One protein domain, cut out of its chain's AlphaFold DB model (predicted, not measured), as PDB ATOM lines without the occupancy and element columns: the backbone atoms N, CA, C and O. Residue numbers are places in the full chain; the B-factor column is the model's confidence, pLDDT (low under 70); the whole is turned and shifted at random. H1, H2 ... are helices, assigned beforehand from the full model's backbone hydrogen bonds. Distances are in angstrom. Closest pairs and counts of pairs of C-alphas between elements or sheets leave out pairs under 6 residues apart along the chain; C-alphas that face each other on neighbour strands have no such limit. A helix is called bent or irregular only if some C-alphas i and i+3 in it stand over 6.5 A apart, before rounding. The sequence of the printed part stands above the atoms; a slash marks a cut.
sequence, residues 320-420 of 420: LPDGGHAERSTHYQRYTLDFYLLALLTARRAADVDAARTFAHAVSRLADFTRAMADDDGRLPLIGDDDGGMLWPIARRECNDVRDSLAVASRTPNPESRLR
ATOM      1  N   LEU A 320      70.677  71.904  76.410       96.56
ATOM      2  CA  LEU A 320      69.271  72.000  76.000       96.56
ATOM      3  C   LEU A 320      69.121  71.985  74.477       96.56
ATOM      4  O   LEU A 320      70.053  72.417  73.808       96.56
ATOM      5  N   PRO A 321      67.998  71.516  73.890       95.38
ATOM      6  CA  PRO A 321      67.861  71.280  72.443       95.38
ATOM      7  C   PRO A 321      68.361  72.403  71.519       95.38
ATOM      8  O   PRO A 321      68.985  72.102  70.502       95.38
ATOM      9  N   ASP A 322      68.183  73.663  71.917       95.50
ATOM     10  CA  ASP A 322      68.632  74.883  71.225       95.50
ATOM     11  C   ASP A 322      70.146  75.172  71.312       95.50
ATOM     12  O   ASP A 322      70.643  76.071  70.642       95.50
ATOM     13  N   GLY A 323      70.888  74.404  72.108       96.81
ATOM     14  CA  GLY A 323      72.325  74.542  72.333       96.81
ATOM     15  C   GLY A 323      72.698  75.334  73.585       96.81
ATOM     16  O   GLY A 323      73.888  75.439  73.892       96.81
ATOM     17  N   GLY A 324      71.713  75.851  74.324       96.75
ATOM     18  CA  GLY A 324      71.941  76.555  75.580       96.75
ATOM     19  C   GLY A 324      72.303  75.612  76.729       96.75
ATOM     20  O   GLY A 324      71.820  74.480  76.820       96.75
ATOM     21  N   HIS A 325      73.148  76.084  77.641       95.69
ATOM     22  CA  HIS A 325      73.500  75.375  78.865       95.69
ATOM     23  C   HIS A 325      72.364  75.448  79.890       95.69
ATOM     24  O   HIS A 325      71.727  76.487  80.074       95.69
ATOM     25  N   ALA A 326      72.118  74.337  80.582       94.38
ATOM     26  CA  ALA A 326      70.981  74.170  81.483       94.38
ATOM     27  C   ALA A 326      70.971  75.145  82.677       94.38
ATOM     28  O   ALA A 326      69.895  75.447  83.193       94.38
ATOM     29  N   GLU A 327      72.128  75.668  83.103       92.56
ATOM     30  CA  GLU A 327      72.209  76.657  84.192       92.56
ATOM     31  C   GLU A 327      71.835  78.076  83.752       92.56
ATOM     32  O   GLU A 327      71.665  78.949  84.599       92.56
ATOM     33  N   ARG A 328      71.663  78.317  82.442       94.62
ATOM     34  CA  ARG A 328      71.303  79.630  81.875       94.62
ATOM     35  C   ARG A 328      72.267  80.753  82.285       94.62
ATOM     36  O   ARG A 328      71.864  81.909  82.392       94.62
ATOM     37  N   SER A 329      73.536  80.399  82.480       95.38
ATOM     38  CA  SER A 329      74.651  81.332  82.631       95.38
ATOM     39  C   SER A 329      75.458  81.379  81.336       95.38
ATOM     40  O   SER A 329      75.829  80.336  80.787       95.38
ATOM     41  N   THR A 330      75.764  82.582  80.851       95.50
ATOM     42  CA  THR A 330      76.642  82.763  79.684       95.50
ATOM     43  C   THR A 330      78.076  82.330  79.980       95.50
ATOM     44  O   THR A 330      78.766  81.823  79.095       95.50
ATOM     45  N   HIS A 331      78.509  82.437  81.234       93.69
ATOM     46  CA  HIS A 331      79.807  81.938  81.657       93.69
ATOM     47  C   HIS A 331      79.869  80.401  81.606       93.69
ATOM     48  O   HIS A 331      80.780  79.831  81.002       93.69
ATOM     49  N   TYR A 332      78.858  79.709  82.144       93.88
ATOM     50  CA  TYR A 332      78.802  78.242  82.089       93.88
ATOM     51  C   TYR A 332      78.546  77.691  80.681       93.88
ATOM     52  O   TYR A 332      79.044  76.608  80.357       93.88
ATOM     53  N   GLN A 333      77.874  78.457  79.812       95.94
ATOM     54  CA  GLN A 333      77.816  78.188  78.372       95.94
ATOM     55  C   GLN A 333      79.222  78.120  77.765       95.94
ATOM     56  O   GLN A 333      79.584  77.110  77.156       95.94
ATOM     57  N   ARG A 334      80.032  79.170  77.964       94.31
ATOM     58  CA  ARG A 334      81.418  79.228  77.475       94.31
ATOM     59  C   ARG A 334      82.253  78.079  78.038       94.31
ATOM     60  O   ARG A 334      82.940  77.400  77.280       94.31
ATOM     61  N   TYR A 335      82.174  77.835  79.344       92.94
ATOM     62  CA  TYR A 335      82.937  76.762  79.984       92.94
ATOM     63  C   TYR A 335      82.611  75.390  79.401       92.94
ATOM     64  O   TYR A 335      83.506  74.592  79.122       92.94
ATOM     65  N   THR A 336      81.325  75.128  79.181       95.69
ATOM     66  CA  THR A 336      80.862  73.859  78.627       95.69
ATOM     67  C   THR A 336      81.276  73.715  77.160       95.69
ATOM     68  O   THR A 336      81.695  72.631  76.752       95.69
ATOM     69  N   LEU A 337      81.252  74.801  76.378       96.69
ATOM     70  CA  LEU A 337      81.830  74.818  75.033       96.69
ATOM     71  C   LEU A 337      83.326  74.464  75.061       96.69
ATOM     72  O   LEU A 337      83.737  73.551  74.347       96.69
ATOM     73  N   ASP A 338      84.122  75.105  75.918       95.94
ATOM     74  CA  ASP A 338      85.556  74.810  76.057       95.94
ATOM     75  C   ASP A 338      85.807  73.345  76.460       95.94
ATOM     76  O   ASP A 338      86.685  72.681  75.900       95.94
ATOM     77  N   PHE A 339      85.006  72.801  77.383       97.38
ATOM     78  CA  PHE A 339      85.115  71.405  77.815       97.38
ATOM     79  C   PHE A 339      84.896  70.430  76.660       97.38
ATOM     80  O   PHE A 339      85.711  69.528  76.442       97.38
ATOM     81  N   TYR A 340      83.812  70.603  75.901       98.00
ATOM     82  CA  TYR A 340      83.505  69.700  74.794       98.00
ATOM     83  C   TYR A 340      84.404  69.930  73.578       98.00
ATOM     84  O   TYR A 340      84.679  68.969  72.859       98.00
ATOM     85  N   LEU A 341      84.954  71.135  73.387       97.75
ATOM     86  CA  LEU A 341      86.031  71.365  72.421       97.75
ATOM     87  C   LEU A 341      87.272  70.545  72.781       97.75
ATOM     88  O   LEU A 341      87.815  69.859  71.912       97.75
ATOM     89  N   LEU A 342      87.692  70.536  74.052       97.88
ATOM     90  CA  LEU A 342      88.820  69.703  74.480       97.88
ATOM     91  C   LEU A 342      88.524  68.226  74.271       97.88
ATOM     92  O   LEU A 342      89.332  67.515  73.680       97.88
ATOM     93  N   ALA A 343      87.355  67.778  74.728       98.25
ATOM     94  CA  ALA A 343      86.941  66.390  74.599       98.25
ATOM     95  C   ALA A 343      86.935  65.948  73.128       98.25
ATOM     96  O   ALA A 343      87.460  64.881  72.809       98.25
ATOM     97  N   LEU A 344      86.421  66.783  72.219       98.19
ATOM     98  CA  LEU A 344      86.405  66.526  70.780       98.19
ATOM     99  C   LEU A 344      87.815  66.439  70.189       98.19
ATOM    100  O   LEU A 344      88.121  65.492  69.459       98.19
ATOM    101  N   LEU A 345      88.677  67.412  70.490       96.69
ATOM    102  CA  LEU A 345      90.054  67.428  69.995       96.69
ATOM    103  C   LEU A 345      90.827  66.201  70.491       96.69
ATOM    104  O   LEU A 345      91.495  65.536  69.699       96.69
ATOM    105  N   THR A 346      90.676  65.854  71.770       97.12
ATOM    106  CA  THR A 346      91.242  64.637  72.359       97.12
ATOM    107  C   THR A 346      90.696  63.378  71.689       97.12
ATOM    108  O   THR A 346      91.482  62.509  71.319       97.12
ATOM    109  N   ALA A 347      89.379  63.270  71.494       97.12
ATOM    110  CA  ALA A 347      88.756  62.099  70.880       97.12
ATOM    111  C   ALA A 347      89.281  61.864  69.457       97.12
ATOM    112  O   ALA A 347      89.669  60.748  69.113       97.12
ATOM    113  N   ARG A 348      89.390  62.929  68.652       94.69
ATOM    114  CA  ARG A 348      89.966  62.865  67.299       94.69
ATOM    115  C   ARG A 348      91.425  62.422  67.321       94.69
ATOM    116  O   ARG A 348      91.817  61.563  66.538       94.69
ATOM    117  N   ARG A 349      92.218  62.974  68.241       92.44
ATOM    118  CA  ARG A 349      93.633  62.623  68.422       92.44
ATOM    119  C   ARG A 349      93.825  61.156  68.813       92.44
ATOM    120  O   ARG A 349      94.774  60.521  68.370       92.44
ATOM    121  N   ALA A 350      92.924  60.638  69.642       92.75
ATOM    122  CA  ALA A 350      92.929  59.261  70.116       92.75
ATOM    123  C   ALA A 350      92.235  58.275  69.159       92.75
ATOM    124  O   ALA A 350      92.165  57.090  69.478       92.75
ATOM    125  N   ALA A 351      91.717  58.748  68.019       93.88
ATOM    126  CA  ALA A 351      90.889  57.974  67.093       93.88
ATOM    127  C   ALA A 351      89.656  57.317  67.758       93.88
ATOM    128  O   ALA A 351      89.195  56.260  67.335       93.88
ATOM    129  N   ASP A 352      89.088  57.959  68.784       95.12
ATOM    130  CA  ASP A 352      87.827  57.555  69.410       95.12
ATOM    131  C   ASP A 352      86.646  58.087  68.581       95.12
ATOM    132  O   ASP A 352      86.059  59.126  68.889       95.12
ATOM    133  N   VAL A 353      86.355  57.398  67.473       95.44
ATOM    134  CA  VAL A 353      85.417  57.849  66.427       95.44
ATOM    135  C   VAL A 353      84.020  58.130  66.978       95.44
ATOM    136  O   VAL A 353      83.423  59.157  66.652       95.44
ATOM    137  N   ASP A 354      83.505  57.256  67.839       95.00
ATOM    138  CA  ASP A 354      82.153  57.397  68.379       95.00
ATOM    139  C   ASP A 354      82.048  58.565  69.359       95.00
ATOM    140  O   ASP A 354      81.111  59.358  69.265       95.00
ATOM    141  N   ALA A 355      83.024  58.727  70.263       96.94
ATOM    142  CA  ALA A 355      83.049  59.893  71.143       96.94
ATOM    143  C   ALA A 355      83.221  61.186  70.335       96.94
ATOM    144  O   ALA A 355      82.516  62.161  70.578       96.94
ATOM    145  N   ALA A 356      84.113  61.184  69.339       97.12
ATOM    146  CA  ALA A 356      84.351  62.334  68.477       97.12
ATOM    147  C   ALA A 356      83.089  62.754  67.712       97.12
ATOM    148  O   ALA A 356      82.838  63.952  67.593       97.12
ATOM    149  N   ARG A 357      82.279  61.799  67.232       96.25
ATOM    150  CA  ARG A 357      80.986  62.094  66.598       96.25
ATOM    151  C   ARG A 357      80.074  62.821  67.585       96.25
ATOM    152  O   ARG A 357      79.713  63.969  67.341       96.25
ATOM    153  N   THR A 358      79.768  62.212  68.732       96.94
ATOM    154  CA  THR A 358      78.837  62.799  69.713       96.94
ATOM    155  C   THR A 358      79.322  64.148  70.254       96.94
ATOM    156  O   THR A 358      78.532  65.088  70.356       96.94
ATOM    157  N   PHE A 359      80.619  64.291  70.540       98.12
ATOM    158  CA  PHE A 359      81.195  65.564  70.976       98.12
ATOM    159  C   PHE A 359      81.118  66.637  69.886       98.12
ATOM    160  O   PHE A 359      80.831  67.784  70.209       98.12
ATOM    161  N   ALA A 360      81.291  66.293  68.605       97.81
ATOM    162  CA  ALA A 360      81.135  67.253  67.510       97.81
ATOM    163  C   ALA A 360      79.701  67.794  67.402       97.81
ATOM    164  O   ALA A 360      79.522  68.994  67.199       97.81
ATOM    165  N   HIS A 361      78.681  66.949  67.599       96.00
ATOM    166  CA  HIS A 361      77.287  67.409  67.651       96.00
ATOM    167  C   HIS A 361      77.035  68.366  68.823       96.00
ATOM    168  O   HIS A 361      76.383  69.395  68.647       96.00
ATOM    169  N   ALA A 362      77.561  68.045  70.010       97.31
ATOM    170  CA  ALA A 362      77.447  68.911  71.181       97.31
ATOM    171  C   ALA A 362      78.153  70.259  70.966       97.31
ATOM    172  O   ALA A 362      77.545  71.302  71.192       97.31
ATOM    173  N   VAL A 363      79.394  70.239  70.464       98.25
ATOM    174  CA  VAL A 363      80.171  71.445  70.136       98.25
ATOM    175  C   VAL A 363      79.440  72.317  69.124       98.25
ATOM    176  O   VAL A 363      79.376  73.519  69.339       98.25
ATOM    177  N   SER A 364      78.863  71.741  68.061       97.25
ATOM    178  CA  SER A 364      78.117  72.514  67.056       97.25
ATOM    179  C   SER A 364      76.976  73.295  67.703       97.25
ATOM    180  O   SER A 364      76.925  74.510  67.577       97.25
ATOM    181  N   ARG A 365      76.120  72.621  68.480       96.94
ATOM    182  CA  ARG A 365      74.978  73.262  69.151       96.94
ATOM    183  C   ARG A 365      75.413  74.327  70.155       96.94
ATOM    184  O   ARG A 365      74.863  75.423  70.165       96.94
ATOM    185  N   LEU A 366      76.414  74.018  70.980       97.88
ATOM    186  CA  LEU A 366      76.971  74.974  71.938       97.88
ATOM    187  C   LEU A 366      77.561  76.196  71.227       97.88
ATOM    188  O   LEU A 366      77.371  77.317  71.693       97.88
ATOM    189  N   ALA A 367      78.274  75.996  70.117       97.81
ATOM    190  CA  ALA A 367      78.886  77.068  69.342       97.81
ATOM    191  C   ALA A 367      77.836  77.933  68.636       97.81
ATOM    192  O   ALA A 367      77.955  79.154  68.692       97.81
ATOM    193  N   ASP A 368      76.795  77.329  68.056       97.00
ATOM    194  CA  ASP A 368      75.688  78.047  67.412       97.00
ATOM    195  C   ASP A 368      74.970  78.954  68.422       97.00
ATOM    196  O   ASP A 368      74.827  80.156  68.190       97.00
ATOM    197  N   PHE A 369      74.619  78.416  69.596       97.88
ATOM    198  CA  PHE A 369      74.015  79.202  70.675       97.88
ATOM    199  C   PHE A 369      74.962  80.300  71.182       97.88
ATOM    200  O   PHE A 369      74.567  81.453  71.342       97.88
ATOM    201  N   THR A 370      76.240  79.968  71.396       97.69
ATOM    202  CA  THR A 370      77.256  80.932  71.854       97.69
ATOM    203  C   THR A 370      77.430  82.071  70.851       97.69
ATOM    204  O   THR A 370      77.517  83.228  71.254       97.69
ATOM    205  N   ARG A 371      77.440  81.773  69.547       96.88
ATOM    206  CA  ARG A 371      77.538  82.788  68.494       96.88
ATOM    207  C   ARG A 371      76.294  83.667  68.440       96.88
ATOM    208  O   ARG A 371      76.453  84.864  68.227       96.88
ATOM    209  N   ALA A 372      75.102  83.099  68.623       96.94
ATOM    210  CA  ALA A 372      73.851  83.856  68.656       96.94
ATOM    211  C   ALA A 372      73.767  84.810  69.862       96.94
ATOM    212  O   ALA A 372      73.156  85.868  69.763       96.94
ATOM    213  N   MET A 373      74.396  84.444  70.984       97.12
ATOM    214  CA  MET A 373      74.457  85.265  72.198       97.12
ATOM    215  C   MET A 373      75.559  86.330  72.182       97.12
ATOM    216  O   MET A 373      75.466  87.300  72.933       97.12
ATOM    217  N   ALA A 374      76.622  86.124  71.405       97.38
ATOM    218  CA  ALA A 374      77.761  87.030  71.359       97.38
ATOM    219  C   ALA A 374      77.507  88.228  70.431       97.38
ATOM    220  O   ALA A 374      76.911  88.077  69.362       97.38
ATOM    221  N   ASP A 375      78.017  89.397  70.820       96.38
ATOM    222  CA  ASP A 375      78.039  90.584  69.961       96.38
ATOM    223  C   ASP A 375      79.032  90.443  68.785       96.38
ATOM    224  O   ASP A 375      79.683  89.407  68.598       96.38
ATOM    225  N   ASP A 376      79.146  91.489  67.963       94.00
ATOM    226  CA  ASP A 376      80.025  91.498  66.786       94.00
ATOM    227  C   ASP A 376      81.523  91.442  67.141       94.00
ATOM    228  O   ASP A 376      82.338  90.995  66.329       94.00
ATOM    229  N   ASP A 377      81.883  91.794  68.377       93.94
ATOM    230  CA  ASP A 377      83.235  91.659  68.924       93.94
ATOM    231  C   ASP A 377      83.471  90.293  69.590       93.94
ATOM    232  O   ASP A 377      84.564  90.013  70.101       93.94
ATOM    233  N   GLY A 378      82.467  89.411  69.552       94.69
ATOM    234  CA  GLY A 378      82.493  88.083  70.142       94.69
ATOM    235  C   GLY A 378      82.490  88.104  71.668       94.69
ATOM    236  O   GLY A 378      83.076  87.209  72.284       94.69
ATOM    237  N   ARG A 379      81.875  89.121  72.283       95.75
ATOM    238  CA  ARG A 379      81.681  89.215  73.730       95.75
ATOM    239  C   ARG A 379      80.314  88.685  74.128       95.75
ATOM    240  O   ARG A 379      79.295  89.026  73.533       95.75
ATOM    241  N   LEU A 380      80.294  87.863  75.171       95.62
ATOM    242  CA  LEU A 380      79.058  87.432  75.811       95.62
ATOM    243  C   LEU A 380      78.560  88.491  76.810       95.62
ATOM    244  O   LEU A 380      79.373  89.067  77.548       95.62
ATOM    245  N   PRO A 381      77.235  88.718  76.899       95.81
ATOM    246  CA  PRO A 381      76.655  89.519  77.968       95.81
ATOM    247  C   PRO A 381      76.794  88.791  79.311       95.81
ATOM    248  O   PRO A 381      76.811  87.560  79.361       95.81
ATOM    249  N   LEU A 382      76.847  89.541  80.413       94.81
ATOM    250  CA  LEU A 382      76.840  88.968  81.759       94.81
ATOM    251  C   LEU A 382      75.407  88.563  82.139       94.81
ATOM    252  O   LEU A 382      74.601  89.407  82.530       94.81
ATOM    253  N   ILE A 383      75.089  87.275  81.997       95.38
ATOM    254  CA  ILE A 383      73.793  86.693  82.363       95.38
ATOM    255  C   ILE A 383      74.057  85.490  83.266       95.38
ATOM    256  O   ILE A 383      74.806  84.591  82.888       95.38
ATOM    257  N   GLY A 384      73.401  85.460  84.428       94.00
ATOM    258  CA  GLY A 384      73.601  84.420  85.438       94.00
ATOM    259  C   GLY A 384      74.913  84.582  86.211       94.00
ATOM    260  O   GLY A 384      75.513  85.657  86.217       94.00
ATOM    261  N   ASP A 385      75.330  83.509  86.880       90.06
ATOM    262  CA  ASP A 385      76.552  83.493  87.686       90.06
ATOM    263  C   ASP A 385      77.806  83.399  86.804       90.06
ATOM    264  O   ASP A 385      77.824  82.684  85.801       90.06
ATOM    265  N   ASP A 386      78.866  84.096  87.210       87.62
ATOM    266  CA  ASP A 386      80.182  84.114  86.566       87.62
ATOM    267  C   ASP A 386      81.249  83.854  87.638       87.62
ATOM    268  O   ASP A 386      81.274  84.523  88.677       87.62
ATOM    269  N   ASP A 387      82.104  82.851  87.426       83.69
ATOM    270  CA  ASP A 387      83.222  82.561  88.326       83.69
ATOM    271  C   ASP A 387      84.572  83.086  87.820       83.69
ATOM    272  O   ASP A 387      85.549  83.028  88.563       83.69
ATOM    273  N   GLY A 388      84.606  83.668  86.618       83.81
ATOM    274  CA  GLY A 388      85.754  84.322  86.002       83.81
ATOM    275  C   GLY A 388      86.808  83.376  85.428       83.81
ATOM    276  O   GLY A 388      87.763  83.855  84.810       83.81
ATOM    277  N   GLY A 389      86.663  82.064  85.612       85.06
ATOM    278  CA  GLY A 389      87.662  81.095  85.202       85.06
ATOM    279  C   GLY A 389      87.667  80.799  83.695       85.06
ATOM    280  O   GLY A 389      86.723  81.057  82.941       85.06
ATOM    281  N   MET A 390      88.771  80.222  83.221       88.44
ATOM    282  CA  MET A 390      88.913  79.712  81.850       88.44
ATOM    283  C   MET A 390      89.459  78.282  81.877       88.44
ATOM    284  O   MET A 390      90.074  77.889  82.859       88.44
ATOM    285  N   LEU A 391      89.263  77.477  80.822       89.62
ATOM    286  CA  LEU A 391      89.869  76.133  80.752       89.62
ATOM    287  C   LEU A 391      91.364  76.180  80.374       89.62
ATOM    288  O   LEU A 391      92.166  75.425  80.923       89.62
ATOM    289  N   TRP A 392      91.750  77.054  79.438       82.75
ATOM    290  CA  TRP A 392      93.125  77.136  78.920       82.75
ATOM    291  C   TRP A 392      93.513  78.537  78.420       82.75
ATOM    292  O   TRP A 392      93.587  78.776  77.218       82.75
ATOM    293  N   PRO A 393      93.838  79.491  79.300       86.19
ATOM    294  CA  PRO A 393      94.199  80.858  78.905       86.19
ATOM    295  C   PRO A 393      95.595  80.965  78.231       86.19
ATOM    296  O   PRO A 393      96.478  81.669  78.714       86.19
ATOM    297  N   ILE A 394      95.818  80.270  77.104       84.62
ATOM    298  CA  ILE A 394      97.073  80.241  76.322       84.62
ATOM    299  C   ILE A 394      97.316  81.592  75.634       84.62
ATOM    300  O   ILE A 394      98.412  82.156  75.680       84.62
ATOM    301  N   ALA A 395      96.276  82.122  74.992       76.44
ATOM    302  CA  ALA A 395      96.232  83.481  74.477       76.44
ATOM    303  C   ALA A 395      95.279  84.254  75.385       76.44
ATOM    304  O   ALA A 395      94.070  84.054  75.318       76.44
ATOM    305  N   ARG A 396      95.813  85.064  76.306       71.25
ATOM    306  CA  ARG A 396      94.982  85.744  77.305       71.25
ATOM    307  C   ARG A 396      93.940  86.624  76.619       71.25
ATOM    308  O   ARG A 396      94.286  87.499  75.823       71.25
ATOM    309  N   ARG A 397      92.685  86.423  77.000       79.81
ATOM    310  CA  ARG A 397      91.538  87.244  76.624       79.81
ATOM    311  C   ARG A 397      90.722  87.559  77.866       79.81
ATOM    312  O   ARG A 397      90.991  87.029  78.943       79.81
ATOM    313  N   GLU A 398      89.785  88.480  77.724       86.69
ATOM    314  CA  GLU A 398      88.788  88.712  78.765       86.69
ATOM    315  C   GLU A 398      87.870  87.490  78.877       86.69
ATOM    316  O   GLU A 398      87.638  86.800  77.888       86.69
ATOM    317  N   CYS A 399      87.359  87.206  80.079       86.00
ATOM    318  CA  CYS A 399      86.599  85.982  80.356       86.00
ATOM    319  C   CYS A 399      85.331  85.838  79.498       86.00
ATOM    320  O   CYS A 399      84.896  84.718  79.241       86.00
ATOM    321  N   ASN A 400      84.755  86.952  79.039       91.12
ATOM    322  CA  ASN A 400      83.565  86.970  78.196       91.12
ATOM    323  C   ASN A 400      83.868  86.989  76.687       91.12
ATOM    324  O   ASN A 400      82.927  87.003  75.899       91.12
ATOM    325  N   ASP A 401      85.136  87.002  76.266       93.38
ATOM    326  CA  ASP A 401      85.523  86.875  74.856       93.38
ATOM    327  C   ASP A 401      85.536  85.394  74.458       93.38
ATOM    328  O   ASP A 401      86.311  84.601  74.995       93.38
ATOM    329  N   VAL A 402      84.671  85.027  73.512       94.25
ATOM    330  CA  VAL A 402      84.493  83.642  73.037       94.25
ATOM    331  C   VAL A 402      85.034  83.408  71.631       94.25
ATOM    332  O   VAL A 402      84.811  82.350  71.037       94.25
ATOM    333  N   ARG A 403      85.751  84.377  71.049       93.50
ATOM    334  CA  ARG A 403      86.218  84.263  69.658       93.50
ATOM    335  C   ARG A 403      87.182  83.097  69.454       93.50
ATOM    336  O   ARG A 403      87.306  82.608  68.340       93.50
ATOM    337  N   ASP A 404      87.921  82.681  70.480       91.00
ATOM    338  CA  ASP A 404      88.849  81.548  70.415       91.00
ATOM    339  C   ASP A 404      88.078  80.234  70.427       91.00
ATOM    340  O   ASP A 404      88.271  79.426  69.519       91.00
ATOM    341  N   SER A 405      87.146  80.062  71.364       93.44
ATOM    342  CA  SER A 405      86.249  78.909  71.417       93.44
ATOM    343  C   SER A 405      85.493  78.751  70.091       93.44
ATOM    344  O   SER A 405      85.508  77.674  69.494       93.44
ATOM    345  N   LEU A 406      84.923  79.838  69.553       95.00
ATOM    346  CA  LEU A 406      84.223  79.833  68.261       95.00
ATOM    347  C   LEU A 406      85.161  79.557  67.071       95.00
ATOM    348  O   LEU A 406      84.794  78.819  66.155       95.00
ATOM    349  N   ALA A 407      86.382  80.098  67.073       92.75
ATOM    350  CA  ALA A 407      87.362  79.836  66.016       92.75
ATOM    351  C   ALA A 407      87.876  78.388  66.022       92.75
ATOM    352  O   ALA A 407      88.191  77.840  64.964       92.75
ATOM    353  N   VAL A 408      87.977  77.756  67.194       92.88
ATOM    354  CA  VAL A 408      88.290  76.325  67.289       92.88
ATOM    355  C   VAL A 408      87.090  75.505  66.819       92.88
ATOM    356  O   VAL A 408      87.272  74.621  65.983       92.88
ATOM    357  N   ALA A 409      85.875  75.841  67.268       94.88
ATOM    358  CA  ALA A 409      84.645  75.152  66.879       94.88
ATOM    359  C   ALA A 409      84.442  75.127  65.353       94.88
ATOM    360  O   ALA A 409      84.155  74.071  64.786       94.88
ATOM    361  N   SER A 410      84.682  76.251  64.666       92.75
ATOM    362  CA  SER A 410      84.538  76.352  63.202       92.75
ATOM    363  C   SER A 410      85.539  75.489  62.425       92.75
ATOM    364  O   SER A 410      85.263  75.052  61.308       92.75
ATOM    365  N   ARG A 411      86.695  75.182  63.027       88.25
ATOM    366  CA  ARG A 411      87.707  74.261  62.478       88.25
ATOM    367  C   ARG A 411      87.473  72.809  62.871       88.25
ATOM    368  O   ARG A 411      88.178  71.918  62.391       88.25
ATOM    369  N   THR A 412      86.476  72.546  63.708       85.56
ATOM    370  CA  THR A 412      86.063  71.202  64.095       85.56
ATOM    371  C   THR A 412      84.636  70.896  63.640       85.56
ATOM    372  O   THR A 412      83.825  70.493  64.473       85.56
ATOM    373  N   PRO A 413      84.312  71.029  62.336       74.50
ATOM    374  CA  PRO A 413      82.941  70.891  61.874       74.50
ATOM    375  C   PRO A 413      82.401  69.497  62.177       74.50
ATOM    376  O   PRO A 413      83.145  68.503  62.197       74.50
ATOM    377  N   ASN A 414      81.094  69.450  62.396       75.50
ATOM    378  CA  ASN A 414      80.356  68.209  62.436       75.50
ATOM    379  C   ASN A 414      80.353  67.605  61.016       75.50
ATOM    380  O   ASN A 414      79.944  68.283  60.073       75.50
ATOM    381  N   PRO A 415      80.820  66.360  60.817       65.56
ATOM    382  CA  PRO A 415      80.801  65.734  59.496       65.56
ATOM    383  C   PRO A 415      79.393  65.666  58.879       65.56
ATOM    384  O   PRO A 415      79.274  65.679  57.658       65.56
ATOM    385  N   GLU A 416      78.338  65.674  59.697       65.69
ATOM    386  CA  GLU A 416      76.941  65.610  59.251       65.69
ATOM    387  C   GLU A 416      76.312  66.992  58.976       65.69
ATOM    388  O   GLU A 416      75.220  67.068  58.419       65.69
ATOM    389  N   SER A 417      76.986  68.104  59.310       60.12
ATOM    390  CA  SER A 417      76.437  69.460  59.120       60.12
ATOM    391  C   SER A 417      76.698  70.064  57.737       60.12
ATOM    392  O   SER A 417      76.228  71.161  57.467       60.12
ATOM    393  N   ARG A 418      77.404  69.370  56.830       45.09
ATOM    394  CA  ARG A 418      77.654  69.838  55.446       45.09
ATOM    395  C   ARG A 418      76.421  69.789  54.523       45.09
ATOM    396  O   ARG A 418      76.563  69.972  53.320       45.09
ATOM    397  N   LEU A 419      75.236  69.522  55.070       36.94
ATOM    398  CA  LEU A 419      73.974  69.383  54.336       36.94
ATOM    399  C   LEU A 419      72.945  70.480  54.666       36.94
ATOM    400  O   LEU A 419      71.764  70.293  54.381       36.94
ATOM    401  N   ARG A 420      73.349  71.601  55.274       32.84
ATOM    402  CA  ARG A 420      72.453  72.739  55.527       32.84
ATOM    403  C   ARG A 420      73.044  74.051  55.057       32.84
ATOM    404  O   ARG A 420      74.249  74.263  55.320       32.84
TER     405      ARG A 420
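What this domain is: This is residues 320 to 420 of the 420 residues of the protein "Hepar_II_III_N domain-containing protein" of Acidobacteria bacterium (UniProt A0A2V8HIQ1). Two long helices, H2 and H1, make a helical hairpin, and the shorter H3 packs across part of both. The long link of residues 374 to 402 loops round the end of the hairpin where H1 begins and H2 ends, while the small H4 is near the beginning of H2. The printed part has 101 residues with four named helices, H1, H2, H3 and H4 along the chain, and no named strand; its class is all helix. It is compact, with a radius of gyration of the C-alphas of 13.1 A, and spans 35 by 29 by 24 A.

Where its parts are: H2, the longest helix, holds residues 353 to 373 and measures 30.1 A, from C-alpha 353 at (85.417, 57.849, 66.427). H1, residues 330 to 349, measures 28.7 A and begins with C-alpha 330 at (76.642, 82.763, 79.684). H3 is residues 403 to 411, 12.4 A. H4, residues 415 to 419, ends with C-alpha 419 at (73.974, 69.383, 54.336); it is irregular, but only just: C-alphas 416 and 419 are 6.9 A apart.

How they stand to each other: H2 and H1 touch at a shallow tilt of 28 degrees, opposite ways; their closest C-alphas, of Ala 356 and Ala 347, are 5.0 A apart. H2 touches H3 with residues 363 to 371 alone, as a helical hairpin at a steep tilt of 44 degrees; the closest C-alphas, of Ala 367 and Leu 406, are 6.1 A apart. H1 touches H3 with residues 334 to 341 alone, the same way at 36 degrees, only just steep; the closest C-alphas, of Asp 338 and Ser 405, are 6.2 A apart. The helix packing is mostly crossed, but only just: of the 3 pairs of helices that touch, 1 is at a shallow tilt. H4 is close to H2 but not clearly touching, with C-alphas 415 and 357 8.0 A apart, and is apart from H1 and H3. Every O i to N i+4 pair is within hydrogen-bond range in H1 and H2, 4 of 5 in H3 and 0 of 1 in H4, where 0 of 2 O i to N i+3 pairs are.

The domain as a whole: The two C-alphas farthest apart, of Asp 387 and Leu 419, are 37.6 A apart. The printed part has no cut. The link from H2 to H3 is long, and the other two are tight. Residues 415 to 420 have pLDDT under 70.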